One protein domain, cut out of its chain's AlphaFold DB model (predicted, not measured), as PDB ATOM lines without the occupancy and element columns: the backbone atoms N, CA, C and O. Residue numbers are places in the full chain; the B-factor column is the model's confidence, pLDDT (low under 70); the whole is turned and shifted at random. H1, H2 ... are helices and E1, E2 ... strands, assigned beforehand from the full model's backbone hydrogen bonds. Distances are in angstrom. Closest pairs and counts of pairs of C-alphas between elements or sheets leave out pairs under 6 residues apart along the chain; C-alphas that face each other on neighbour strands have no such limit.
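AT A GLANCE: This is residues 4 to 150 and 170 to 211 of the 266 residues of an uncharacterized protein of Rhodococcus hoagii (strain 103S) (UniProt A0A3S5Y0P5). Three long helices, H5, H8 and H9, run side by side as an up-and-down bundle, each running against the one before it in the chain; H1 crosses H9 on one side of it. On the other side, next to H8, sits a smaller lobe of H2, H3, H4 and the two-strand antiparallel sheet E1 E2, while the short H6 and H7 make the turn from H5 to H8 and residues 204 to 211 of H9 stick out. The 189 printed residues, mostly helix by class, hold nine named helices and two named strands in the order H1 E1 H2 H3 H4 E2 H5 H6 H7 H8 H9. The whole is compact, with a radius of gyration of the C-alphas of 18.3 A and spans of 62 by 46 by 26 A.

HOW THE PARTS SIT: H1, residues 5 to 16, touches residues 182 to 190 alone of H9, residues 170 to 211, at a steep tilt of 67 degrees; their closest C-alphas, of Ala 9 and Ala 186, are 4.9 A apart. E1, residues 28 to 30, is the antiparallel neighbour of E2, residues 82 to 84, with N 29 and O 83 within hydrogen-bond range at 2.9 A. The closest C-alphas of E1 and H8, residues 126 to 148, are those of Val 29 and His 134, 5.0 A apart. H2, residues 37 to 50, touches residues 126 to 127 alone of H8, closest at the C-alphas of Glu 44 and Ile 127, 5.7 A. H3, residues 61 to 64, and H4, residues 72 to 80, are each close to H2 but not clearly touching, with closest C-alphas 7.6 A and 7.1 A apart. H5, residues 94 to 110, touches H8 at a shallow tilt of 5 degrees, opposite ways, closest at the C-alphas of Glu 95 and Ala 140, 5.2 A. H5 touches residues 178 to 195 alone of H9 at a shallow tilt of 22 degrees, the same way, closest at the C-alphas of Thr 109 and Glu 192, 5.4 A. H6, residues 113 to 116, touches H9, closest at the C-alphas of Ala 114 and His 199, 5.0 A. H6 and H7, residues 118 to 121, only just touch, with 3 pairs of C-alphas within 8 A, and only at the corner. Residues 136 to 143 of H8 touch H9 at a shallow tilt of 25 degrees, opposite ways, closest at the C-alphas of Ile 136 and Leu 181, 6.4 A. Every O i to N i+4 pair is within hydrogen-bond range in H1, H2, H4, H5, H8 and H9; H3, H6 and H7 are too short for one.

IN THESE COORDINATES: H1 begins at C-alpha 5, (40.853, -23.770, -3.615). H5 measures 23.9 A from first to last C-alpha, H8 32.9 A, and H9 61.5 A, ending at C-alpha 211, (11.524, -11.399, 1.194).

THE WHOLE: Residues 151 to 169 are not printed, and C-alphas 150 and 170 are 8.7 A apart across the cut. Of the links printed whole, H1 to E1 is long. Mean pLDDT of the printed part is 82.1; residues 49 to 70, 90 to 91 and 121 to 122 are under 70.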
ATOM      1  N   SER A   4      43.931 -21.423  -6.528       85.56
ATOM      2  CA  SER A   4      43.048 -22.588  -6.549       85.56
ATOM      3  C   SER A   4      42.574 -22.879  -5.117       85.56
ATOM      4  O   SER A   4      43.261 -22.542  -4.151       85.56
ATOM      5  N   ALA A   5      41.391 -23.480  -4.951       84.62
ATOM      6  CA  ALA A   5      40.853 -23.770  -3.615       84.62
ATOM      7  C   ALA A   5      41.821 -24.622  -2.773       84.62
ATOM      8  O   ALA A   5      41.937 -24.418  -1.569       84.62
ATOM      9  N   ILE A   6      42.560 -25.528  -3.423       89.62
ATOM     10  CA  ILE A   6      43.559 -26.360  -2.757       89.62
ATOM     11  C   ILE A   6      44.797 -25.561  -2.333       89.62
ATOM     12  O   ILE A   6      45.332 -25.816  -1.259       89.62
ATOM     13  N   ASP A   7      45.226 -24.555  -3.101       91.94
ATOM     14  CA  ASP A   7      46.361 -23.711  -2.707       91.94
ATOM     15  C   ASP A   7      46.008 -22.834  -1.502       91.94
ATOM     16  O   ASP A   7      46.808 -22.708  -0.578       91.94
ATOM     17  N   ALA A   8      44.790 -22.284  -1.466       91.81
ATOM     18  CA  ALA A   8      44.299 -21.544  -0.305       91.81
ATOM     19  C   ALA A   8      44.221 -22.441   0.944       91.81
ATOM     20  O   ALA A   8      44.674 -22.049   2.019       91.81
ATOM     21  N   ALA A   9      43.725 -23.673   0.790       92.12
ATOM     22  CA  ALA A   9      43.683 -24.648   1.875       92.12
ATOM     23  C   ALA A   9      45.087 -25.042   2.365       92.12
ATOM     24  O   ALA A   9      45.309 -25.133   3.570       92.12
ATOM     25  N   ARG A  10      46.060 -25.217   1.460       94.56
ATOM     26  CA  ARG A  10      47.467 -25.483   1.814       94.56
ATOM     27  C   ARG A  10      48.089 -24.346   2.616       94.56
ATOM     28  O   ARG A  10      48.762 -24.609   3.611       94.56
ATOM     29  N   VAL A  11      47.854 -23.098   2.204       95.00
ATOM     30  CA  VAL A  11      48.316 -21.907   2.939       95.00
ATOM     31  C   VAL A  11      47.723 -21.903   4.345       95.00
ATOM     32  O   VAL A  11      48.473 -21.796   5.314       95.00
ATOM     33  N   TRP A  12      46.410 -22.118   4.464       95.12
ATOM     34  CA  TRP A  12      45.731 -22.194   5.756       95.12
ATOM     35  C   TRP A  12      46.302 -23.304   6.648       95.12
ATOM     36  O   TRP A  12      46.637 -23.042   7.800       95.12
ATOM     37  N   VAL A  13      46.500 -24.521   6.124       94.88
ATOM     38  CA  VAL A  13      47.138 -25.617   6.879       94.88
ATOM     39  C   VAL A  13      48.528 -25.194   7.356       94.88
ATOM     40  O   VAL A  13      48.849 -25.347   8.533       94.88
ATOM     41  N   GLY A  14      49.335 -24.604   6.473       93.62
ATOM     42  CA  GLY A  14      50.664 -24.103   6.810       93.62
ATOM     43  C   GLY A  14      50.662 -23.029   7.901       93.62
ATOM     44  O   GLY A  14      51.606 -22.970   8.683       93.62
ATOM     45  N   GLU A  15      49.622 -22.200   7.987       93.69
ATOM     46  CA  GLU A  15      49.436 -21.227   9.070       93.69
ATOM     47  C   GLU A  15      49.025 -21.900  10.382       93.69
ATOM     48  O   GLU A  15      49.613 -21.608  11.424       93.69
ATOM     49  N   GLN A  16      48.076 -22.839  10.344       92.50
ATOM     50  CA  GLN A  16      47.600 -23.546  11.539       92.50
ATOM     51  C   GLN A  16      48.695 -24.393  12.199       92.50
ATOM     52  O   GLN A  16      48.767 -24.467  13.427       92.50
ATOM     53  N   LEU A  17      49.584 -24.993  11.403       91.62
ATOM     54  CA  LEU A  17      50.694 -25.812  11.900       91.62
ATOM     55  C   LEU A  17      51.805 -25.001  12.589       91.62
ATOM     56  O   LEU A  17      52.662 -25.589  13.251       91.62
ATOM     57  N   ARG A  18      51.801 -23.663  12.479       89.19
ATOM     58  CA  ARG A  18      52.765 -22.795  13.188       89.19
ATOM     59  C   ARG A  18      52.517 -22.759  14.689       89.19
ATOM     60  O   ARG A  18      53.452 -22.508  15.448       89.19
ATOM     61  N   TYR A  19      51.276 -22.985  15.106       84.81
ATOM     62  CA  TYR A  19      50.874 -22.889  16.498       84.81
ATOM     63  C   TYR A  19      50.919 -24.264  17.173       84.81
ATOM     64  O   TYR A  19      50.528 -25.256  16.548       84.81
ATOM     65  N   PRO A  20      51.364 -24.336  18.442       80.31
ATOM     66  CA  PRO A  20      51.244 -25.542  19.248       80.31
ATOM     67  C   PRO A  20      49.804 -26.039  19.269       80.31
ATOM     68  O   PRO A  20      48.867 -25.254  19.440       80.31
ATOM     69  N   GLN A  21      49.634 -27.345  19.114       81.50
ATOM     70  CA  GLN A  21      48.325 -27.983  19.151       81.50
ATOM     71  C   GLN A  21      48.190 -28.843  20.405       81.50
ATOM     72  O   GLN A  21      49.173 -29.223  21.043       81.50
ATOM     73  N   ARG A  22      46.948 -29.183  20.758       82.81
ATOM     74  CA  ARG A  22      46.707 -30.246  21.740       82.81
ATOM     75  C   ARG A  22      47.224 -31.588  21.205       82.81
ATOM     76  O   ARG A  22      47.343 -31.779  19.995       82.81
ATOM     77  N   ILE A  23      47.439 -32.534  22.113       84.38
ATOM     78  CA  ILE A  23      47.717 -33.933  21.763       84.38
ATOM     79  C   ILE A  23      46.514 -34.503  20.986       84.38
ATOM     80  O   ILE A  23      45.371 -34.220  21.375       84.38
ATOM     81  N   PRO A  24      46.748 -35.297  19.924       86.50
ATOM     82  CA  PRO A  24      45.677 -35.957  19.192       86.50
ATOM     83  C   PRO A  24      44.794 -36.814  20.100       86.50
ATOM     84  O   PRO A  24      45.277 -37.530  20.981       86.50
ATOM     85  N   ARG A  25      43.482 -36.768  19.864       83.94
ATOM     86  CA  ARG A  25      42.493 -37.627  20.533       83.94
ATOM     87  C   ARG A  25      42.399 -39.008  19.886       83.94
ATOM     88  O   ARG A  25      41.981 -39.964  20.538       83.94
ATOM     89  N   THR A  26      42.791 -39.115  18.621       85.12
ATOM     90  CA  THR A  26      42.736 -40.334  17.811       85.12
ATOM     91  C   THR A  26      43.797 -41.325  18.280       85.12
ATOM     92  O   THR A  26      44.914 -41.348  17.778       85.12
ATOM     93  N   THR A  27      43.466 -42.135  19.281       85.12
ATOM     94  CA  THR A  27      44.367 -43.139  19.883       85.12
ATOM     95  C   THR A  27      44.147 -44.546  19.342       85.12
ATOM     96  O   THR A  27      44.886 -45.462  19.678       85.12
ATOM     97  N   THR A  28      43.128 -44.742  18.511       83.56
ATOM     98  CA  THR A  28      42.834 -46.016  17.856       83.56
ATOM     99  C   THR A  28      42.475 -45.735  16.411       83.56
ATOM    100  O   THR A  28      41.702 -44.819  16.132       83.56
ATOM    101  N   VAL A  29      43.035 -46.520  15.499       88.38
ATOM    102  CA  VAL A  29      42.706 -46.490  14.074       88.38
ATOM    103  C   VAL A  29      42.211 -47.852  13.635       88.38
ATOM    104  O   VAL A  29      42.574 -48.872  14.215       88.38
ATOM    105  N   LEU A  30      41.365 -47.857  12.613       86.31
ATOM    106  CA  LEU A  30      40.872 -49.075  11.984       86.31
ATOM    107  C   LEU A  30      41.542 -49.259  10.630       86.31
ATOM    108  O   LEU A  30      41.539 -48.332   9.814       86.31
ATOM    109  N   ASP A  31      42.040 -50.464  10.369       88.69
ATOM    110  CA  ASP A  31      42.333 -50.906   9.014       88.69
ATOM    111  C   ASP A  31      41.017 -51.181   8.284       88.69
ATOM    112  O   ASP A  31      40.418 -52.257   8.351       88.69
ATOM    113  N   TRP A  32      40.551 -50.166   7.568       85.75
ATOM    114  CA  TRP A  32      39.315 -50.251   6.810       85.75
ATOM    115  C   TRP A  32      39.386 -51.242   5.646       85.75
ATOM    116  O   TRP A  32      38.336 -51.705   5.205       85.75
ATOM    117  N   SER A  33      40.579 -51.616   5.171       88.31
ATOM    118  CA  SER A  33      40.716 -52.649   4.138       88.31
ATOM    119  C   SER A  33      40.376 -54.047   4.672       88.31
ATOM    120  O   SER A  33      39.865 -54.884   3.927       88.31
ATOM    121  N   ALA A  34      40.558 -54.265   5.979       87.31
ATOM    122  CA  ALA A  34      40.191 -55.495   6.674       87.31
ATOM    123  C   ALA A  34      38.699 -55.561   7.054       87.31
ATOM    124  O   ALA A  34      38.194 -56.624   7.420       87.31
ATOM    125  N   ILE A  35      37.967 -54.443   6.965       87.75
ATOM    126  CA  ILE A  35      36.538 -54.377   7.293       87.75
ATOM    127  C   ILE A  35      35.712 -54.625   6.022       87.75
ATOM    128  O   ILE A  35      35.794 -53.829   5.084       87.75
ATOM    129  N   PRO A  36      34.846 -55.658   5.979       90.50
ATOM    130  CA  PRO A  36      34.005 -55.930   4.817       90.50
ATOM    131  C   PRO A  36      33.118 -54.741   4.435       90.50
ATOM    132  O   PRO A  36      32.533 -54.087   5.299       90.50
ATOM    133  N   TRP A  37      32.929 -54.511   3.132       88.31
ATOM    134  CA  TRP A  37      32.121 -53.391   2.623       88.31
ATOM    135  C   TRP A  37      30.685 -53.378   3.177       88.31
ATOM    136  O   TRP A  37      30.104 -52.314   3.397       88.31
ATOM    137  N   THR A  38      30.104 -54.558   3.424       88.19
ATOM    138  CA  THR A  38      28.763 -54.714   4.009       88.19
ATOM    139  C   THR A  38      28.707 -54.160   5.428       88.19
ATOM    140  O   THR A  38      27.734 -53.505   5.805       88.19
ATOM    141  N   LEU A  39      29.765 -54.391   6.205       86.06
ATOM    142  CA  LEU A  39      29.914 -53.877   7.556       86.06
ATOM    143  C   LEU A  39      30.207 -52.375   7.543       86.06
ATOM    144  O   LEU A  39      29.595 -51.646   8.315       86.06
ATOM    145  N   GLN A  40      31.031 -51.888   6.609       86.31
ATOM    146  CA  GLN A  40      31.241 -50.448   6.418       86.31
ATOM    147  C   GLN A  40      29.922 -49.717   6.125       86.31
ATOM    148  O   GLN A  40      29.615 -48.733   6.785       86.31
ATOM    149  N   ARG A  41      29.076 -50.219   5.211       84.88
ATOM    150  CA  ARG A  41      27.758 -49.603   4.952       84.88
ATOM    151  C   ARG A  41      26.858 -49.576   6.184       84.88
ATOM    152  O   ARG A  41      26.222 -48.565   6.447       84.88
ATOM    153  N   ARG A  42      26.819 -50.664   6.955       81.75
ATOM    154  CA  ARG A  42      26.005 -50.722   8.181       81.75
ATOM    155  C   ARG A  42      26.509 -49.753   9.240       81.75
ATOM    156  O   ARG A  42      25.704 -49.104   9.900       81.75
ATOM    157  N   LEU A  43      27.825 -49.631   9.385       79.44
ATOM    158  CA  LEU A  43      28.425 -48.627  10.253       79.44
ATOM    159  C   LEU A  43      28.078 -47.208   9.765       79.44
ATOM    160  O   LEU A  43      27.828 -46.343  10.596       79.44
ATOM    161  N   GLU A  44      28.015 -46.967   8.450       79.94
ATOM    162  CA  GLU A  44      27.659 -45.662   7.872       79.94
ATOM    163  C   GLU A  44      26.203 -45.308   8.188       79.94
ATOM    164  O   GLU A  44      25.910 -44.189   8.607       79.94
ATOM    165  N   ASP A  45      25.289 -46.271   8.064       77.62
ATOM    166  CA  ASP A  45      23.884 -46.080   8.426       77.62
ATOM    167  C   ASP A  45      23.725 -45.769   9.923       77.62
ATOM    168  O   ASP A  45      22.962 -44.873  10.298       77.62
ATOM    169  N   VAL A  46      24.501 -46.443  10.781       74.38
ATOM    170  CA  VAL A  46      24.574 -46.122  12.214       74.38
ATOM    171  C   VAL A  46      25.104 -44.702  12.421       74.38
ATOM    172  O   VAL A  46      24.479 -43.934  13.149       74.38
ATOM    173  N   ALA A  47      26.187 -44.320  11.739       70.50
ATOM    174  CA  ALA A  47      26.799 -42.992  11.824       70.50
ATOM    175  C   ALA A  47      25.829 -41.868  11.458       70.50
ATOM    176  O   ALA A  47      25.802 -40.813  12.095       70.50
ATOM    177  N   ARG A  48      25.022 -42.083  10.416       70.00
ATOM    178  CA  ARG A  48      24.007 -41.121   9.978       70.00
ATOM    179  C   ARG A  48      22.900 -40.965  11.008       70.00
ATOM    180  O   ARG A  48      22.438 -39.846  11.213       70.00
ATOM    181  N   ALA A  49      22.504 -42.056  11.660       67.38
ATOM    182  CA  ALA A  49      21.478 -42.041  12.695       67.38
ATOM    183  C   ALA A  49      21.970 -41.425  14.017       67.38
ATOM    184  O   ALA A  49      21.212 -40.716  14.674       67.38
ATOM    185  N   SER A  50      23.223 -41.681  14.414       62.38
ATOM    186  CA  SER A  50      23.810 -41.183  15.670       62.38
ATOM    187  C   SER A  50      24.492 -39.820  15.543       62.38
ATOM    188  O   SER A  50      24.758 -39.173  16.553       62.38
ATOM    189  N   GLY A  51      24.792 -39.374  14.322       53.28
ATOM    190  CA  GLY A  51      25.440 -38.095  14.031       53.28
ATOM    191  C   GLY A  51      26.970 -38.124  14.084       53.28
ATOM    192  O   GLY A  51      27.579 -37.314  13.385       53.28
ATOM    193  N   THR A  52      27.584 -39.047  14.832       52.44
ATOM    194  CA  THR A  52      29.043 -39.254  14.933       52.44
ATOM    195  C   THR A  52      29.388 -40.713  15.276       52.44
ATOM    196  O   THR A  52      28.557 -41.440  15.834       52.44
ATOM    197  N   ILE A  53      30.624 -41.136  14.966       52.97
ATOM    198  CA  ILE A  53      31.228 -42.376  15.478       52.97
ATOM    199  C   ILE A  53      32.497 -42.004  16.261       52.97
ATOM    200  O   ILE A  53      33.492 -41.606  15.673       52.97
ATOM    201  N   ASP A  54      32.475 -42.122  17.588       51.66
ATOM    202  CA  ASP A  54      33.657 -41.864  18.430       51.66
ATOM    203  C   ASP A  54      34.504 -43.132  18.622       51.66
ATOM    204  O   ASP A  54      34.221 -43.939  19.512       51.66
ATOM    205  N   PHE A  55      35.535 -43.311  17.790       50.84
ATOM    206  CA  PHE A  55      36.443 -44.470  17.817       50.84
ATOM    207  C   PHE A  55      37.475 -44.441  18.955       50.84
ATOM    208  O   PHE A  55      38.096 -45.470  19.228       50.84
ATOM    209  N   GLY A  56      37.645 -43.314  19.659       45.50
ATOM    210  CA  GLY A  56      38.612 -43.177  20.757       45.50
ATOM    211  C   GLY A  56      38.238 -43.968  22.015       45.50
ATOM    212  O   GLY A  56      39.032 -44.067  22.949       45.50
ATOM    213  N   SER A  57      37.031 -44.540  22.048       44.44
ATOM    214  CA  SER A  57      36.516 -45.340  23.161       44.44
ATOM    215  C   SER A  57      35.818 -46.628  22.707       44.44
ATOM    216  O   SER A  57      34.782 -47.026  23.248       44.44
ATOM    217  N   LEU A  58      36.400 -47.319  21.723       45.06
ATOM    218  CA  LEU A  58      36.030 -48.698  21.407       45.06
ATOM    219  C   LEU A  58      36.300 -49.611  22.632       45.06
ATOM    220  O   LEU A  58      37.464 -49.773  22.994       45.06
ATOM    221  N   PRO A  59      35.286 -50.220  23.293       42.03
ATOM    222  CA  PRO A  59      33.845 -50.161  23.049       42.03
ATOM    223  C   PRO A  59      33.055 -49.661  24.282       42.03
ATOM    224  O   PRO A  59      32.821 -50.408  25.236       42.03
ATOM    225  N   ARG A  60      32.526 -48.429  24.266       40.09
ATOM    226  CA  ARG A  60      31.430 -48.035  25.171       40.09
ATOM    227  C   ARG A  60      30.067 -48.110  24.481       40.09
ATOM    228  O   ARG A  60      29.831 -47.530  23.429       40.09
ATOM    229  N   ARG A  61      29.151 -48.789  25.181       37.19
ATOM    230  CA  ARG A  61      27.702 -49.051  24.998       37.19
ATOM    231  C   ARG A  61      26.816 -48.017  24.265       37.19
ATOM    232  O   ARG A  61      25.659 -48.331  24.012       37.19
ATOM    233  N   ARG A  62      27.277 -46.802  23.950       38.38
ATOM    234  CA  ARG A  62      26.440 -45.720  23.392       38.38
ATOM    235  C   ARG A  62      26.310 -45.724  21.871       38.38
ATOM    236  O   ARG A  62      25.319 -45.200  21.385       38.38
ATOM    237  N   TRP A  63      27.206 -46.387  21.139       40.19
ATOM    238  CA  TRP A  63      26.928 -46.751  19.737       40.19
ATOM    239  C   TRP A  63      25.770 -47.760  19.628       40.19
ATOM    240  O   TRP A  63      25.222 -47.980  18.553       40.19
ATOM    241  N   PHE A  64      25.424 -48.388  20.758       50.03
ATOM    242  CA  PHE A  64      24.727 -49.663  20.826       50.03
ATOM    243  C   PHE A  64      23.391 -49.604  21.588       50.03
ATOM    244  O   PHE A  64      22.931 -50.621  22.110       50.03
ATOM    245  N   SER A  65      22.748 -48.431  21.708       38.72
ATOM    246  CA  SER A  65      21.456 -48.333  22.404       38.72
ATOM    247  C   SER A  65      20.324 -48.952  21.572       38.72
ATOM    248  O   SER A  65      19.674 -48.294  20.768       38.72
ATOM    249  N   THR A  66      20.061 -50.243  21.802       39.56
ATOM    250  CA  THR A  66      18.817 -51.006  21.515       39.56
ATOM    251  C   THR A  66      18.248 -51.006  20.085       39.56
ATOM    252  O   THR A  66      17.319 -51.760  19.816       39.56
ATOM    253  N   ARG A  67      18.800 -50.234  19.144       46.53
ATOM    254  CA  ARG A  67      18.400 -50.186  17.725       46.53
ATOM    255  C   ARG A  67      19.558 -50.439  16.750       46.53
ATOM    256  O   ARG A  67      19.337 -50.445  15.545       46.53
ATOM    257  N   SER A  68      20.783 -50.647  17.237       51.62
ATOM    258  CA  SER A  68      21.968 -50.888  16.400       51.62
ATOM    259  C   SER A  68      22.023 -52.344  15.930       51.62
ATOM    260  O   SER A  68      22.275 -53.258  16.714       51.62
ATOM    261  N   ALA A  69      21.804 -52.550  14.639       58.41
ATOM    262  CA  ALA A  69      21.698 -53.843  13.984       58.41
ATOM    263  C   ALA A  69      23.046 -54.561  13.756       58.41
ATOM    264  O   ALA A  69      23.176 -55.166  12.703       58.41
ATOM    265  N   LEU A  70      24.050 -54.477  14.645       66.19
ATOM    266  CA  LEU A  70      25.366 -55.147  14.503       66.19
ATOM    267  C   LEU A  70      25.454 -56.421  15.364       66.19
ATOM    268  O   LEU A  70      24.977 -56.433  16.496       66.19
ATOM    269  N   SER A  71      26.028 -57.501  14.825       74.19
ATOM    270  CA  SER A  71      26.140 -58.807  15.491       74.19
ATOM    271  C   SER A  71      27.440 -58.940  16.295       74.19
ATOM    272  O   SER A  71      28.408 -58.216  16.069       74.19
ATOM    273  N   ALA A  72      27.509 -59.932  17.193       77.69
ATOM    274  CA  ALA A  72      28.735 -60.285  17.923       77.69
ATOM    275  C   ALA A  72      29.949 -60.512  16.997       77.69
ATOM    276  O   ALA A  72      31.059 -60.115  17.339       77.69
ATOM    277  N   SER A  73      29.737 -61.088  15.809       81.19
ATOM    278  CA  SER A  73      30.810 -61.292  14.829       81.19
ATOM    279  C   SER A  73      31.308 -59.980  14.228       81.19
ATOM    280  O   SER A  73      32.513 -59.818  14.062       81.19
ATOM    281  N   ASP A  74      30.413 -59.020  13.961       80.69
ATOM    282  CA  ASP A  74      30.799 -57.696  13.460       80.69
ATOM    283  C   ASP A  74      31.724 -56.978  14.452       80.69
ATOM    284  O   ASP A  74      32.695 -56.333  14.056       80.69
ATOM    285  N   HIS A  75      31.457 -57.133  15.753       74.00
ATOM    286  CA  HIS A  75      32.314 -56.588  16.804       74.00
ATOM    287  C   HIS A  75      33.713 -57.187  16.772       74.00
ATOM    288  O   HIS A  75      34.693 -56.448  16.850       74.00
ATOM    289  N   THR A  76      33.813 -58.511  16.654       81.75
ATOM    290  CA  THR A  76      35.106 -59.189  16.564       81.75
ATOM    291  C   THR A  76      35.882 -58.718  15.340       81.75
ATOM    292  O   THR A  76      37.070 -58.441  15.464       81.75
ATOM    293  N   THR A  77      35.216 -58.541  14.195       85.50
ATOM    294  CA  THR A  77      35.850 -58.035  12.971       85.50
ATOM    295  C   THR A  77      36.397 -56.617  13.145       85.50
ATOM    296  O   THR A  77      37.564 -56.377  12.841       85.50
ATOM    297  N   VAL A  78      35.604 -55.682  13.685       82.50
ATOM    298  CA  VAL A  78      36.075 -54.303  13.921       82.50
ATOM    299  C   VAL A  78      37.212 -54.277  14.942       82.50
ATOM    300  O   VAL A  78      38.204 -53.589  14.729       82.50
ATOM    301  N   ALA A  79      37.104 -55.053  16.025       80.81
ATOM    302  CA  ALA A  79      38.153 -55.139  17.036       80.81
ATOM    303  C   ALA A  79      39.456 -55.717  16.461       80.81
ATOM    304  O   ALA A  79      40.528 -55.182  16.728       80.81
ATOM    305  N   SER A  80      39.375 -56.756  15.623       85.75
ATOM    306  CA  SER A  80      40.553 -57.336  14.966       85.75
ATOM    307  C   SER A  80      41.217 -56.396  13.960       85.75
ATOM    308  O   SER A  80      42.409 -56.527  13.714       85.75
ATOM    309  N   ALA A  81      40.463 -55.446  13.401       87.56
ATOM    310  CA  ALA A  81      40.979 -54.428  12.492       87.56
ATOM    311  C   ALA A  81      41.515 -53.186  13.227       87.56
ATOM    312  O   ALA A  81      41.950 -52.238  12.578       87.56
ATOM    313  N   SER A  82      41.442 -53.147  14.562       87.19
ATOM    314  CA  SER A  82      41.837 -51.980  15.348       87.19
ATOM    315  C   SER A  82      43.298 -52.029  15.785       87.19
ATOM    316  O   SER A  82      43.782 -53.045  16.279       87.19
ATOM    317  N   THR A  83      43.977 -50.893  15.649       88.62
ATOM    318  CA  THR A  83      45.361 -50.694  16.083       88.62
ATOM    319  C   THR A  83      45.425 -49.489  17.009       88.62
ATOM    320  O   THR A  83      44.947 -48.404  16.667       88.62
ATOM    321  N   MET A  84      46.029 -49.666  18.185       88.25
ATOM    322  CA  MET A  84      46.266 -48.567  19.119       88.25
ATOM    323  C   MET A  84      47.464 -47.728  18.672       88.25
ATOM    324  O   MET A  84      48.558 -48.248  18.449       88.25
ATOM    325  N   LEU A  85      47.257 -46.418  18.592       88.38
ATOM    326  CA  LEU A  85      48.293 -45.427  18.342       88.38
ATOM    327  C   LEU A  85      48.807 -44.858  19.660       88.38
ATOM    328  O   LEU A  85      48.038 -44.561  20.576       88.38
ATOM    329  N   HIS A  86      50.118 -44.650  19.724       87.06
ATOM    330  CA  HIS A  86      50.778 -44.078  20.891       87.06
ATOM    331  C   HIS A  86      51.300 -42.686  20.554       87.06
ATOM    332  O   HIS A  86      52.201 -42.540  19.725       87.06
ATOM    333  N   TRP A  87      50.738 -41.664  21.203       88.50
ATOM    334  CA  TRP A  87      51.190 -40.282  21.068       88.50
ATOM    335  C   TRP A  87      52.083 -39.884  22.249       88.50
ATOM    336  O   TRP A  87      51.751 -40.189  23.395       88.50
ATOM    337  N   PRO A  88      53.200 -39.184  22.005       84.06
ATOM    338  CA  PRO A  88      54.064 -38.685  23.060       84.06
ATOM    339  C   PRO A  88      53.323 -37.631  23.888       84.06
ATOM    340  O   PRO A  88      52.731 -36.698  23.351       84.06
ATOM    341  N   THR A  89      53.377 -37.765  25.212       73.06
ATOM    342  CA  THR A  89      52.593 -36.951  26.158       73.06
ATOM    343  C   THR A  89      53.017 -35.485  26.237       73.06
ATOM    344  O   THR A  89      52.240 -34.652  26.696       73.06
ATOM    345  N   HIS A  90      54.238 -35.155  25.812       69.56
ATOM    346  CA  HIS A  90      54.800 -33.803  25.932       69.56
ATOM    347  C   HIS A  90      55.484 -33.298  24.657       69.56
ATOM    348  O   HIS A  90      56.009 -32.188  24.654       69.56
ATOM    349  N   ALA A  91      55.509 -34.094  23.585       69.44
ATOM    350  CA  ALA A  91      56.191 -33.699  22.359       69.44
ATOM    351  C   ALA A  91      55.201 -33.028  21.404       69.44
ATOM    352  O   ALA A  91      54.376 -33.688  20.776       69.44
ATOM    353  N   ASP A  92      55.312 -31.707  21.298       80.06
ATOM    354  CA  ASP A  92      54.634 -30.920  20.276       80.06
ATOM    355  C   ASP A  92      55.404 -31.045  18.957       80.06
ATOM    356  O   ASP A  92      56.399 -30.361  18.713       80.06
ATOM    357  N   THR A  93      54.981 -32.007  18.145       87.50
ATOM    358  CA  THR A  93      55.610 -32.354  16.870       87.50
ATOM    359  C   THR A  93      54.694 -32.034  15.700       87.50
ATOM    360  O   THR A  93      53.468 -32.025  15.846       87.50
ATOM    361  N   ASP A  94      55.261 -31.826  14.515       88.88
ATOM    362  CA  ASP A  94      54.462 -31.557  13.315       88.88
ATOM    363  C   ASP A  94      53.437 -32.665  13.042       88.88
ATOM    364  O   ASP A  94      52.301 -32.371  12.692       88.88
ATOM    365  N   GLU A  95      53.792 -33.931  13.272       91.25
ATOM    366  CA  GLU A  95      52.903 -35.084  13.100       91.25
ATOM    367  C   GLU A  95      51.702 -34.992  14.047       91.25
ATOM    368  O   GLU A  95      50.558 -35.124  13.613       91.25
ATOM    369  N   THR A  96      51.940 -34.686  15.327       90.88
ATOM    370  CA  THR A  96      50.856 -34.480  16.297       90.88
ATOM    371  C   THR A  96      49.993 -33.268  15.943       90.88
ATOM    372  O   THR A  96      48.771 -33.342  16.051       90.88
ATOM    373  N   ARG A  97      50.589 -32.173  15.448       92.62
ATOM    374  CA  ARG A  97      49.841 -30.979  15.018       92.62
ATOM    375  C   ARG A  97      48.970 -31.262  13.793       92.62
ATOM    376  O   ARG A  97      47.819 -30.834  13.766       92.62
ATOM    377  N   ILE A  98      49.489 -32.008  12.815       94.12
ATOM    378  CA  ILE A  98      48.764 -32.408  11.600       94.12
ATOM    379  C   ILE A  98      47.538 -33.250  11.952       94.12
ATOM    380  O   ILE A  98      46.450 -32.961  11.457       94.12
ATOM    381  N   VAL A  99      47.684 -34.255  12.821       93.25
ATOM    382  CA  VAL A  99      46.548 -35.108  13.216       93.25
ATOM    383  C   VAL A  99      45.506 -34.299  13.979       93.25
ATOM    384  O   VAL A  99      44.327 -34.378  13.653       93.25
ATOM    385  N   THR A 100      45.914 -33.461  14.932       91.44
ATOM    386  CA  THR A 100      44.978 -32.602  15.672       91.44
ATOM    387  C   THR A 100      44.234 -31.628  14.755       91.44
ATOM    388  O   THR A 100      43.040 -31.378  14.942       91.44
ATOM    389  N   LEU A 101      44.908 -31.094  13.734       93.94
ATOM    390  CA  LEU A 101      44.267 -30.255  12.727       93.94
ATOM    391  C   LEU A 101      43.252 -31.052  11.896       93.94
ATOM    392  O   LEU A 101      42.136 -30.577  11.680       93.94
ATOM    393  N   ALA A 102      43.616 -32.267  11.476       92.69
ATOM    394  CA  ALA A 102      42.735 -33.175  10.748       92.69
ATOM    395  C   ALA A 102      41.482 -33.530  11.564       92.69
ATOM    396  O   ALA A 102      40.380 -33.441  11.030       92.69
ATOM    397  N   GLU A 103      41.628 -33.844  12.856       89.62
ATOM    398  CA  GLU A 103      40.504 -34.063  13.779       89.62
ATOM    399  C   GLU A 103      39.553 -32.868  13.786       89.62
ATOM    400  O   GLU A 103      38.350 -33.033  13.623       89.62
ATOM    401  N   GLY A 104      40.089 -31.651  13.921       88.50
ATOM    402  CA  GLY A 104      39.272 -30.441  13.945       88.50
ATOM    403  C   GLY A 104      38.489 -30.222  12.649       88.50
ATOM    404  O   GLY A 104      37.316 -29.859  12.699       88.50
ATOM    405  N   VAL A 105      39.124 -30.445  11.494       90.69
ATOM    406  CA  VAL A 105      38.462 -30.331  10.183       90.69
ATOM    407  C   VAL A 105      37.403 -31.420  10.015       90.69
ATOM    408  O   VAL A 105      36.290 -31.124   9.585       90.69
ATOM    409  N   VAL A 106      37.710 -32.666  10.382       87.25
ATOM    410  CA  VAL A 106      36.775 -33.795  10.290       87.25
ATOM    411  C   VAL A 106      35.577 -33.598  11.210       87.25
ATOM    412  O   VAL A 106      34.454 -33.771  10.744       87.25
ATOM    413  N   ASP A 107      35.784 -33.168  12.455       84.00
ATOM    414  CA  ASP A 107      34.711 -32.893  13.415       84.00
ATOM    415  C   ASP A 107      33.745 -31.836  12.862       84.00
ATOM    416  O   ASP A 107      32.538 -32.077  12.777       84.00
ATOM    417  N   ARG A 108      34.273 -30.688  12.410       86.50
ATOM    418  CA  ARG A 108      33.457 -29.593  11.859       86.50
ATOM    419  C   ARG A 108      32.754 -29.991  10.566       86.50
ATOM    420  O   ARG A 108      31.567 -29.707  10.406       86.50
ATOM    421  N   THR A 109      33.448 -30.710   9.683       85.81
ATOM    422  CA  THR A 109      32.872 -31.244   8.442       85.81
ATOM    423  C   THR A 109      31.758 -32.231   8.760       85.81
ATOM    424  O   THR A 109      30.682 -32.146   8.177       85.81
ATOM    425  N   ALA A 110      31.961 -33.153   9.701       80.62
ATOM    426  CA  ALA A 110      30.975 -34.159  10.062       80.62
ATOM    427  C   ALA A 110      29.719 -33.524  10.669       80.62
ATOM    428  O   ALA A 110      28.618 -33.941  10.310       80.62
ATOM    429  N   SER A 111      29.853 -32.513  11.532       79.31
ATOM    430  CA  SER A 111      28.725 -31.817  12.167       79.31
ATOM    431  C   SER A 111      28.127 -30.673  11.336       79.31
ATOM    432  O   SER A 111      27.275 -29.941  11.835       79.31
ATOM    433  N   HIS A 112      28.577 -30.477  10.094       83.81
ATOM    434  CA  HIS A 112      28.246 -29.281   9.328       83.81
ATOM    435  C   HIS A 112      26.733 -29.158   9.023       83.81
ATOM    436  O   HIS A 112      26.124 -30.110   8.519       83.81
ATOM    437  N   PRO A 113      26.097 -27.986   9.236       84.69
ATOM    438  CA  PRO A 113      24.654 -27.804   9.032       84.69
ATOM    439  C   PRO A 113      24.208 -28.002   7.578       84.69
ATOM    440  O   PRO A 113      23.065 -28.394   7.336       84.69
ATOM    441  N   ALA A 114      25.106 -27.808   6.603       82.19
ATOM    442  CA  ALA A 114      24.826 -28.062   5.183       82.19
ATOM    443  C   ALA A 114      24.315 -29.486   4.902       82.19
ATOM    444  O   ALA A 114      23.582 -29.686   3.937       82.19
ATOM    445  N   TRP A 115      24.638 -30.471   5.746       83.25
ATOM    446  CA  TRP A 115      24.139 -31.839   5.582       83.25
ATOM    447  C   TRP A 115      22.626 -31.975   5.768       83.25
ATOM    448  O   TRP A 115      22.047 -32.956   5.311       83.25
ATOM    449  N   THR A 116      21.971 -30.999   6.401       81.88
ATOM    450  CA  THR A 116      20.503 -30.953   6.511       81.88
ATOM    451  C   THR A 116      19.826 -30.534   5.203       81.88
ATOM    452  O   THR A 116      18.623 -30.727   5.042       81.88
ATOM    453  N   ILE A 117      20.583 -29.980   4.250       78.81
ATOM    454  CA  ILE A 117      20.065 -29.554   2.950       78.81
ATOM    455  C   ILE A 117      19.836 -30.807   2.089       78.81
ATOM    456  O   ILE A 117      20.801 -31.528   1.816       78.81
ATOM    457  N   PRO A 118      18.607 -31.063   1.592       77.19
ATOM    458  CA  PRO A 118      18.279 -32.299   0.872       77.19
ATOM    459  C   PRO A 118      19.196 -32.606  -0.322       77.19
ATOM    460  O   PRO A 118      19.552 -33.759  -0.548       77.19
ATOM    461  N   ALA A 119      19.637 -31.574  -1.052       72.94
ATOM    462  CA  ALA A 119      20.525 -31.711  -2.209       72.94
ATOM    463  C   ALA A 119      21.935 -32.237  -1.863       72.94
ATOM    464  O   ALA A 119      22.633 -32.755  -2.737       72.94
ATOM    465  N   VAL A 120      22.362 -32.104  -0.603       73.81
ATOM    466  CA  VAL A 120      23.717 -32.446  -0.139       73.81
ATOM    467  C   VAL A 120      23.701 -33.613   0.844       73.81
ATOM    468  O   VAL A 120      24.602 -34.449   0.810       73.81
ATOM    469  N   GLY A 121      22.667 -33.719   1.686       64.56
ATOM    470  CA  GLY A 121      22.584 -34.693   2.778       64.56
ATOM    471  C   GLY A 121      22.775 -36.150   2.352       64.56
ATOM    472  O   GLY A 121      23.453 -36.905   3.045       64.56
ATOM    473  N   GLY A 122      22.285 -36.535   1.168       65.88
ATOM    474  CA  GLY A 122      22.465 -37.889   0.623       65.88
ATOM    475  C   GLY A 122      23.913 -38.261   0.272       65.88
ATOM    476  O   GLY A 122      24.203 -39.433   0.048       65.88
ATOM    477  N   ARG A 123      24.828 -37.283   0.225       70.88
ATOM    478  CA  ARG A 123      26.260 -37.473  -0.069       70.88
ATOM    479  C   ARG A 123      27.139 -37.481   1.183       70.88
ATOM    480  O   ARG A 123      28.352 -37.630   1.057       70.88
ATOM    481  N   ARG A 124      26.558 -37.318   2.378       74.00
ATOM    482  CA  ARG A 124      27.299 -37.403   3.641       74.00
ATOM    483  C   ARG A 124      27.847 -38.825   3.798       74.00
ATOM    484  O   ARG A 124      27.073 -39.782   3.833       74.00
ATOM    485  N   SER A 125      29.171 -38.932   3.872       78.44
ATOM    486  CA  SER A 125      29.883 -40.159   4.235       78.44
ATOM    487  C   SER A 125      30.659 -39.894   5.515       78.44
ATOM    488  O   SER A 125      31.754 -39.328   5.479       78.44
ATOM    489  N   VAL A 126      30.066 -40.233   6.661       75.06
ATOM    490  CA  VAL A 126      30.732 -40.034   7.957       75.06
ATOM    491  C   VAL A 126      31.915 -40.988   8.071       75.06
ATOM    492  O   VAL A 126      32.988 -40.581   8.507       75.06
ATOM    493  N   ILE A 127      31.764 -42.228   7.612       78.81
ATOM    494  CA  ILE A 127      32.849 -43.205   7.586       78.81
ATOM    495  C   ILE A 127      33.955 -42.781   6.646       78.81
ATOM    496  O   ILE A 127      35.108 -42.892   7.037       78.81
ATOM    497  N   GLY A 128      33.644 -42.234   5.470       83.31
ATOM    498  CA  GLY A 128      34.676 -41.743   4.554       83.31
ATOM    499  C   GLY A 128      35.607 -40.720   5.214       83.31
ATOM    500  O   GLY A 128      36.822 -40.815   5.077       83.31
ATOM    501  N   LEU A 129      35.057 -39.800   6.015       82.62
ATOM    502  CA  LEU A 129      35.859 -38.836   6.779       82.62
ATOM    503  C   LEU A 129      36.732 -39.514   7.850       82.62
ATOM    504  O   LEU A 129      37.886 -39.134   8.032       82.62
ATOM    505  N   HIS A 130      36.212 -40.540   8.529       83.19
ATOM    506  CA  HIS A 130      36.978 -41.297   9.526       83.19
ATOM    507  C   HIS A 130      38.025 -42.222   8.895       83.19
ATOM    508  O   HIS A 130      39.084 -42.421   9.481       83.19
ATOM    509  N   MET A 131      37.778 -42.761   7.698       87.94
ATOM    510  CA  MET A 131      38.773 -43.498   6.914       87.94
ATOM    511  C   MET A 131      39.978 -42.614   6.613       87.94
ATOM    512  O   MET A 131      41.111 -43.015   6.874       87.94
ATOM    513  N   GLU A 132      39.732 -41.391   6.139       90.12
ATOM    514  CA  GLU A 132      40.796 -40.422   5.883       90.12
ATOM    515  C   GLU A 132      41.521 -40.010   7.167       90.12
ATOM    516  O   GLU A 132      42.751 -40.024   7.198       90.12
ATOM    517  N   LEU A 133      40.791 -39.727   8.254       90.25
ATOM    518  CA  LEU A 133      41.396 -39.411   9.551       90.25
ATOM    519  C   LEU A 133      42.285 -40.550  10.065       90.25
ATOM    520  O   LEU A 133      43.417 -40.303  10.473       90.25
ATOM    521  N   HIS A 134      41.800 -41.794  10.023       91.25
ATOM    522  CA  HIS A 134      42.553 -42.967  10.467       91.25
ATOM    523  C   HIS A 134      43.810 -43.176   9.623       91.25
ATOM    524  O   HIS A 134      44.870 -43.463  10.173       91.25
ATOM    525  N   ALA A 135      43.722 -42.982   8.308       92.38
ATOM    526  CA  ALA A 135      44.872 -43.099   7.425       92.38
ATOM    527  C   ALA A 135      45.907 -41.980   7.653       92.38
ATOM    528  O   ALA A 135      47.106 -42.245   7.587       92.38
ATOM    529  N   ILE A 136      45.472 -40.747   7.944       93.81
ATOM    530  CA  ILE A 136      46.371 -39.648   8.338       93.81
ATOM    531  C   ILE A 136      47.031 -39.963   9.685       93.81
ATOM    532  O   ILE A 136      48.246 -39.838   9.808       93.81
ATOM    533  N   ALA A 137      46.254 -40.397  10.679       92.69
ATOM    534  CA  ALA A 137      46.741 -40.699  12.022       92.69
ATOM    535  C   ALA A 137      47.732 -41.873  12.035       92.69
ATOM    536  O   ALA A 137      48.788 -41.763  12.653       92.69
ATOM    537  N   ALA A 138      47.436 -42.957  11.312       93.38
ATOM    538  CA  ALA A 138      48.335 -44.101  11.172       93.38
ATOM    539  C   ALA A 138      49.672 -43.682  10.539       93.38
ATOM    540  O   ALA A 138      50.724 -43.876  11.141       93.38
ATOM    541  N   ALA A 139      49.631 -43.005   9.387       94.62
ATOM    542  CA  ALA A 139      50.837 -42.553   8.698       94.62
ATOM    543  C   ALA A 139      51.637 -41.518   9.514       94.62
ATOM    544  O   ALA A 139      52.866 -41.555   9.535       94.62
ATOM    545  N   ALA A 140      50.970 -40.612  10.234       94.50
ATOM    546  CA  ALA A 140      51.634 -39.675  11.137       94.50
ATOM    547  C   ALA A 140      52.324 -40.397  12.308       94.50
ATOM    548  O   ALA A 140      53.436 -40.030  12.688       94.50
ATOM    549  N   ASN A 141      51.699 -41.440  12.862       93.50
ATOM    550  CA  ASN A 141      52.286 -42.245  13.931       93.50
ATOM    551  C   ASN A 141      53.485 -43.076  13.441       93.50
ATOM    552  O   ASN A 141      54.504 -43.160  14.130       93.50
ATOM    553  N   GLU A 142      53.411 -43.620  12.225       92.25
ATOM    554  CA  GLU A 142      54.537 -44.288  11.567       92.25
ATOM    555  C   GLU A 142      55.705 -43.325  11.334       92.25
ATOM    556  O   GLU A 142      56.836 -43.639  11.705       92.25
ATOM    557  N   LEU A 143      55.453 -42.124  10.798       92.94
ATOM    558  CA  LEU A 143      56.495 -41.105  10.610       92.94
ATOM    559  C   LEU A 143      57.134 -40.687  11.932       92.94
ATOM    560  O   LEU A 143      58.356 -40.550  12.012       92.94
ATOM    561  N   LEU A 144      56.324 -40.525  12.976       90.88
ATOM    562  CA  LEU A 144      56.807 -40.217  14.313       90.88
ATOM    563  C   LEU A 144      57.729 -41.323  14.847       90.88
ATOM    564  O   LEU A 144      58.814 -41.030  15.356       90.88
ATOM    565  N   THR A 145      57.325 -42.585  14.682       89.62
ATOM    566  CA  THR A 145      58.107 -43.761  15.083       89.62
ATOM    567  C   THR A 145      59.418 -43.832  14.303       89.62
ATOM    568  O   THR A 145      60.495 -43.924  14.896       89.62
ATOM    569  N   LEU A 146      59.360 -43.678  12.978       88.81
ATOM    570  CA  LEU A 146      60.535 -43.661  12.109       88.81
ATOM    571  C   LEU A 146      61.508 -42.543  12.495       88.81
ATOM    572  O   LEU A 146      62.710 -42.794  12.609       88.81
ATOM    573  N   ARG A 147      61.008 -41.334  12.772       85.81
ATOM    574  CA  ARG A 147      61.843 -40.216  13.226       85.81
ATOM    575  C   ARG A 147      62.508 -40.514  14.566       85.81
ATOM    576  O   ARG A 147      63.696 -40.258  14.701       85.81
ATOM    577  N   SER A 148      61.780 -41.094  15.521       84.44
ATOM    578  CA  SER A 148      62.349 -41.473  16.824       84.44
ATOM    579  C   SER A 148      63.447 -42.540  16.721       84.44
ATOM    580  O   SER A 148      64.359 -42.565  17.539       84.44
ATOM    581  N   SER A 149      63.392 -43.386  15.687       85.62
ATOM    582  CA  SER A 149      64.408 -44.408  15.403       85.62
ATOM    583  C   SER A 149      65.545 -43.924  14.489       85.62
ATOM    584  O   SER A 149      66.481 -44.677  14.211       85.62
ATOM    585  N   THR A 150      65.469 -42.690  13.976       82.75
ATOM    586  CA  THR A 150      66.468 -42.148  13.047       82.75
ATOM    587  C   THR A 150      67.712 -41.699  13.822       82.75
ATOM    588  O   THR A 150      67.573 -40.906  14.750       82.75
ATOM    589  N   ARG A 170      67.025 -39.435   3.758       88.38
ATOM    590  CA  ARG A 170      65.956 -39.719   4.731       88.38
ATOM    591  C   ARG A 170      65.242 -38.447   5.185       88.38
ATOM    592  O   ARG A 170      64.017 -38.440   5.209       88.38
ATOM    593  N   GLN A 171      65.968 -37.361   5.463       89.69
ATOM    594  CA  GLN A 171      65.348 -36.078   5.836       89.69
ATOM    595  C   GLN A 171      64.442 -35.518   4.731       89.69
ATOM    596  O   GLN A 171      63.347 -35.031   5.016       89.69
ATOM    597  N   VAL A 172      64.853 -35.634   3.465       90.94
ATOM    598  CA  VAL A 172      64.016 -35.233   2.323       90.94
ATOM    599  C   VAL A 172      62.743 -36.077   2.250       90.94
ATOM    600  O   VAL A 172      61.656 -35.520   2.102       90.94
ATOM    601  N   LEU A 173      62.846 -37.400   2.412       89.50
ATOM    602  CA  LEU A 173      61.683 -38.296   2.406       89.50
ATOM    603  C   LEU A 173      60.724 -38.017   3.574       89.50
ATOM    604  O   LEU A 173      59.506 -38.026   3.378       89.50
ATOM    605  N   PHE A 174      61.241 -37.701   4.767       90.75
ATOM    606  CA  PHE A 174      60.418 -37.256   5.897       90.75
ATOM    607  C   PHE A 174      59.671 -35.962   5.570       90.75
ATOM    608  O   PHE A 174      58.460 -35.872   5.781       90.75
ATOM    609  N   ALA A 175      60.363 -34.972   5.002       90.50
ATOM    610  CA  ALA A 175      59.742 -33.713   4.608       90.50
ATOM    611  C   ALA A 175      58.652 -33.911   3.541       90.50
ATOM    612  O   ALA A 175      57.582 -33.316   3.660       90.50
ATOM    613  N   GLN A 176      58.891 -34.773   2.548       93.69
ATOM    614  CA  GLN A 176      57.909 -35.122   1.516       93.69
ATOM    615  C   GLN A 176      56.687 -35.832   2.102       93.69
ATOM    616  O   GLN A 176      55.559 -35.449   1.802       93.69
ATOM    617  N   SER A 177      56.897 -36.815   2.979       93.75
ATOM    618  CA  SER A 177      55.808 -37.564   3.618       93.75
ATOM    619  C   SER A 177      54.938 -36.651   4.484       93.75
ATOM    620  O   SER A 177      53.712 -36.688   4.402       93.75
ATOM    621  N   ARG A 178      55.565 -35.748   5.245       92.81
ATOM    622  CA  ARG A 178      54.865 -34.711   6.012       92.81
ATOM    623  C   ARG A 178      54.084 -33.756   5.104       92.81
ATOM    624  O   ARG A 178      52.940 -33.441   5.405       92.81
ATOM    625  N   SER A 179      54.666 -33.326   3.983       93.62
ATOM    626  CA  SER A 179      53.962 -32.488   3.002       93.62
ATOM    627  C   SER A 179      52.742 -33.202   2.418       93.62
ATOM    628  O   SER A 179      51.690 -32.588   2.284       93.62
ATOM    629  N   ALA A 180      52.856 -34.498   2.117       94.12
ATOM    630  CA  ALA A 180      51.741 -35.301   1.627       94.12
ATOM    631  C   ALA A 180      50.619 -35.425   2.673       94.12
ATOM    632  O   ALA A 180      49.442 -35.349   2.326       94.12
ATOM    633  N   LEU A 181      50.963 -35.559   3.959       95.25
ATOM    634  CA  LEU A 181      49.973 -35.525   5.040       95.25
ATOM    635  C   LEU A 181      49.270 -34.166   5.135       95.25
ATOM    636  O   LEU A 181      48.041 -34.124   5.197       95.25
ATOM    637  N   SER A 182      50.017 -33.063   5.084       95.00
ATOM    638  CA  SER A 182      49.440 -31.713   5.057       95.00
ATOM    639  C   SER A 182      48.521 -31.501   3.851       95.00
ATOM    640  O   SER A 182      47.463 -30.891   3.992       95.00
ATOM    641  N   ASP A 183      48.871 -32.049   2.686       94.06
ATOM    642  CA  ASP A 183      48.043 -31.989   1.479       94.06
ATOM    643  C   ASP A 183      46.720 -32.750   1.634       94.06
ATOM    644  O   ASP A 183      45.681 -32.279   1.169       94.06
ATOM    645  N   ARG A 184      46.718 -33.890   2.336       95.12
ATOM    646  CA  ARG A 184      45.476 -34.609   2.666       95.12
ATOM    647  C   ARG A 184      44.586 -33.793   3.601       95.12
ATOM    648  O   ARG A 184      43.380 -33.720   3.375       95.12
ATOM    649  N   VAL A 185      45.162 -33.122   4.601       95.06
ATOM    650  CA  VAL A 185      44.405 -32.199   5.467       95.06
ATOM    651  C   VAL A 185      43.872 -31.005   4.672       95.06
ATOM    652  O   VAL A 185      42.722 -30.610   4.860       95.06
ATOM    653  N   ALA A 186      44.654 -30.464   3.735       93.94
ATOM    654  CA  ALA A 186      44.197 -29.401   2.847       93.94
ATOM    655  C   ALA A 186      43.017 -29.866   1.976       93.94
ATOM    656  O   ALA A 186      42.046 -29.131   1.823       93.94
ATOM    657  N   ALA A 187      43.040 -31.101   1.466       90.12
ATOM    658  CA  ALA A 187      41.909 -31.671   0.734       90.12
ATOM    659  C   ALA A 187      40.646 -31.792   1.609       90.12
ATOM    660  O   ALA A 187      39.560 -31.430   1.156       90.12
ATOM    661  N   LEU A 188      40.778 -32.216   2.873       90.38
ATOM    662  CA  LEU A 188      39.665 -32.209   3.833       90.38
ATOM    663  C   LEU A 188      39.134 -30.785   4.070       90.38
ATOM    664  O   LEU A 188      37.922 -30.574   4.081       90.38
ATOM    665  N   ARG A 189      40.021 -29.789   4.181       94.19
ATOM    666  CA  ARG A 189      39.627 -28.381   4.327       94.19
ATOM    667  C   ARG A 189      38.883 -27.857   3.097       94.19
ATOM    668  O   ARG A 189      37.917 -27.122   3.255       94.19
ATOM    669  N   VAL A 190      39.254 -28.275   1.885       91.31
ATOM    670  CA  VAL A 190      38.511 -27.919   0.661       91.31
ATOM    671  C   VAL A 190      37.073 -28.441   0.706       91.31
ATOM    672  O   VAL A 190      36.161 -27.748   0.248       91.31
ATOM    673  N   VAL A 191      36.854 -29.641   1.256       87.94
ATOM    674  CA  VAL A 191      35.500 -30.186   1.456       87.94
ATOM    675  C   VAL A 191      34.723 -29.327   2.450       87.94
ATOM    676  O   VAL A 191      33.585 -28.959   2.167       87.94
ATOM    677  N   GLU A 192      35.341 -28.958   3.570       90.25
ATOM    678  CA  GLU A 192      34.745 -28.057   4.561       90.25
ATOM    679  C   GLU A 192      34.359 -26.700   3.940       90.25
ATOM    680  O   GLU A 192      33.198 -26.306   3.999       90.25
ATOM    681  N   ASP A 193      35.278 -26.048   3.218       90.31
ATOM    682  CA  ASP A 193      35.032 -24.783   2.507       90.31
ATOM    683  C   ASP A 193      33.916 -24.891   1.454       90.31
ATOM    684  O   ASP A 193      33.251 -23.910   1.102       90.31
ATOM    685  N   ALA A 194      33.748 -26.064   0.843       86.38
ATOM    686  CA  ALA A 194      32.655 -26.303  -0.088       86.38
ATOM    687  C   ALA A 194      31.312 -26.383   0.653       86.38
ATOM    688  O   ALA A 194      30.324 -25.831   0.168       86.38
ATOM    689  N   LEU A 195      31.273 -27.015   1.829       87.00
ATOM    690  CA  LEU A 195      30.076 -27.064   2.668       87.00
ATOM    691  C   LEU A 195      29.701 -25.683   3.211       87.00
ATOM    692  O   LEU A 195      28.517 -25.341   3.160       87.00
ATOM    693  N   ASP A 196      30.678 -24.883   3.644       90.31
ATOM    694  CA  ASP A 196      30.481 -23.490   4.072       90.31
ATOM    695  C   ASP A 196      29.790 -22.683   2.960       90.31
ATOM    696  O   ASP A 196      28.768 -22.025   3.175       90.31
ATOM    697  N   ARG A 197      30.290 -22.805   1.721       87.31
ATOM    698  CA  ARG A 197      29.707 -22.136   0.548       87.31
ATOM    699  C   ARG A 197      28.286 -22.591   0.253       87.31
ATOM    700  O   ARG A 197      27.424 -21.754  -0.001       87.31
ATOM    701  N   VAL A 198      28.023 -23.897   0.285       85.50
ATOM    702  CA  VAL A 198      26.666 -24.409   0.050       85.50
ATOM    703  C   VAL A 198      25.706 -23.945   1.143       85.50
ATOM    704  O   VAL A 198      24.562 -23.609   0.847       85.50
ATOM    705  N   HIS A 199      26.163 -23.882   2.393       87.62
ATOM    706  CA  HIS A 199      25.356 -23.361   3.486       87.62
ATOM    707  C   HIS A 199      25.032 -21.876   3.307       87.62
ATOM    708  O   HIS A 199      23.859 -21.529   3.402       87.62
ATOM    709  N   SER A 200      26.016 -21.040   2.951       88.31
ATOM    710  CA  SER A 200      25.794 -19.614   2.645       88.31
ATOM    711  C   SER A 200      24.740 -19.435   1.559       88.31
ATOM    712  O   SER A 200      23.741 -18.755   1.772       88.31
ATOM    713  N   VAL A 201      24.896 -20.133   0.428       87.44
ATOM    714  CA  VAL A 201      23.952 -20.050  -0.697       87.44
ATOM    715  C   VAL A 201      22.550 -20.512  -0.287       87.44
ATOM    716  O   VAL A 201      21.552 -19.942  -0.725       87.44
ATOM    717  N   ALA A 202      22.444 -21.532   0.565       86.69
ATOM    718  CA  ALA A 202      21.152 -21.994   1.058       86.69
ATOM    719  C   ALA A 202      20.481 -20.984   2.004       86.69
ATOM    720  O   ALA A 202      19.265 -20.812   1.925       86.69
ATOM    721  N   GLU A 203      21.235 -20.309   2.875       89.00
ATOM    722  CA  GLU A 203      20.692 -19.246   3.735       89.00
ATOM    723  C   GLU A 203      20.307 -17.997   2.935       89.00
ATOM    724  O   GLU A 203      19.252 -17.405   3.176       89.00
ATOM    725  N   GLU A 204      21.104 -17.630   1.931       89.50
ATOM    726  CA  GLU A 204      20.772 -16.565   0.981       89.50
ATOM    727  C   GLU A 204      19.465 -16.884   0.250       89.50
ATOM    728  O   GLU A 204      18.549 -16.060   0.234       89.50
ATOM    729  N   LEU A 205      19.319 -18.109  -0.268       87.12
ATOM    730  CA  LEU A 205      18.090 -18.545  -0.929       87.12
ATOM    731  C   LEU A 205      16.879 -18.481   0.012       87.12
ATOM    732  O   LEU A 205      15.824 -17.991  -0.389       87.12
ATOM    733  N   ARG A 206      17.017 -18.926   1.267       86.88
ATOM    734  CA  ARG A 206      15.940 -18.820   2.270       86.88
ATOM    735  C   ARG A 206      15.573 -17.369   2.565       86.88
ATOM    736  O   ARG A 206      14.397 -17.063   2.742       86.88
ATOM    737  N   THR A 207      16.562 -16.483   2.610       90.06
ATOM    738  CA  THR A 207      16.352 -15.050   2.840       90.06
ATOM    739  C   THR A 207      15.596 -14.420   1.671       90.06
ATOM    740  O   THR A 207      14.591 -13.751   1.891       90.06
ATOM    741  N   VAL A 208      16.003 -14.707   0.431       88.81
ATOM    742  CA  VAL A 208      15.310 -14.240  -0.782       88.81
ATOM    743  C   VAL A 208      13.876 -14.771  -0.840       88.81
ATOM    744  O   VAL A 208      12.954 -14.013  -1.132       88.81
ATOM    745  N   GLN A 209      13.659 -16.045  -0.504       86.31
ATOM    746  CA  GLN A 209      12.318 -16.634  -0.456       86.31
ATOM    747  C   GLN A 209      11.414 -15.929   0.564       86.31
ATOM    748  O   GLN A 209      10.276 -15.602   0.231       86.31
ATOM    749  N   ARG A 210      11.918 -15.633   1.770       88.00
ATOM    750  CA  ARG A 210      11.167 -14.874   2.786       88.00
ATOM    751  C   ARG A 210      10.797 -13.477   2.291       88.00
ATOM    752  O   ARG A 210       9.625 -13.130   2.311       88.00
ATOM    753  N   LEU A 211      11.764 -12.738   1.745       86.38
ATOM    754  CA  LEU A 211      11.524 -11.399   1.194       86.38
ATOM    755  C   LEU A 211      10.485 -11.413   0.062       86.38
ATOM    756  O   LEU A 211       9.630 -10.532  -0.010       86.38
TER     757      LEU A 211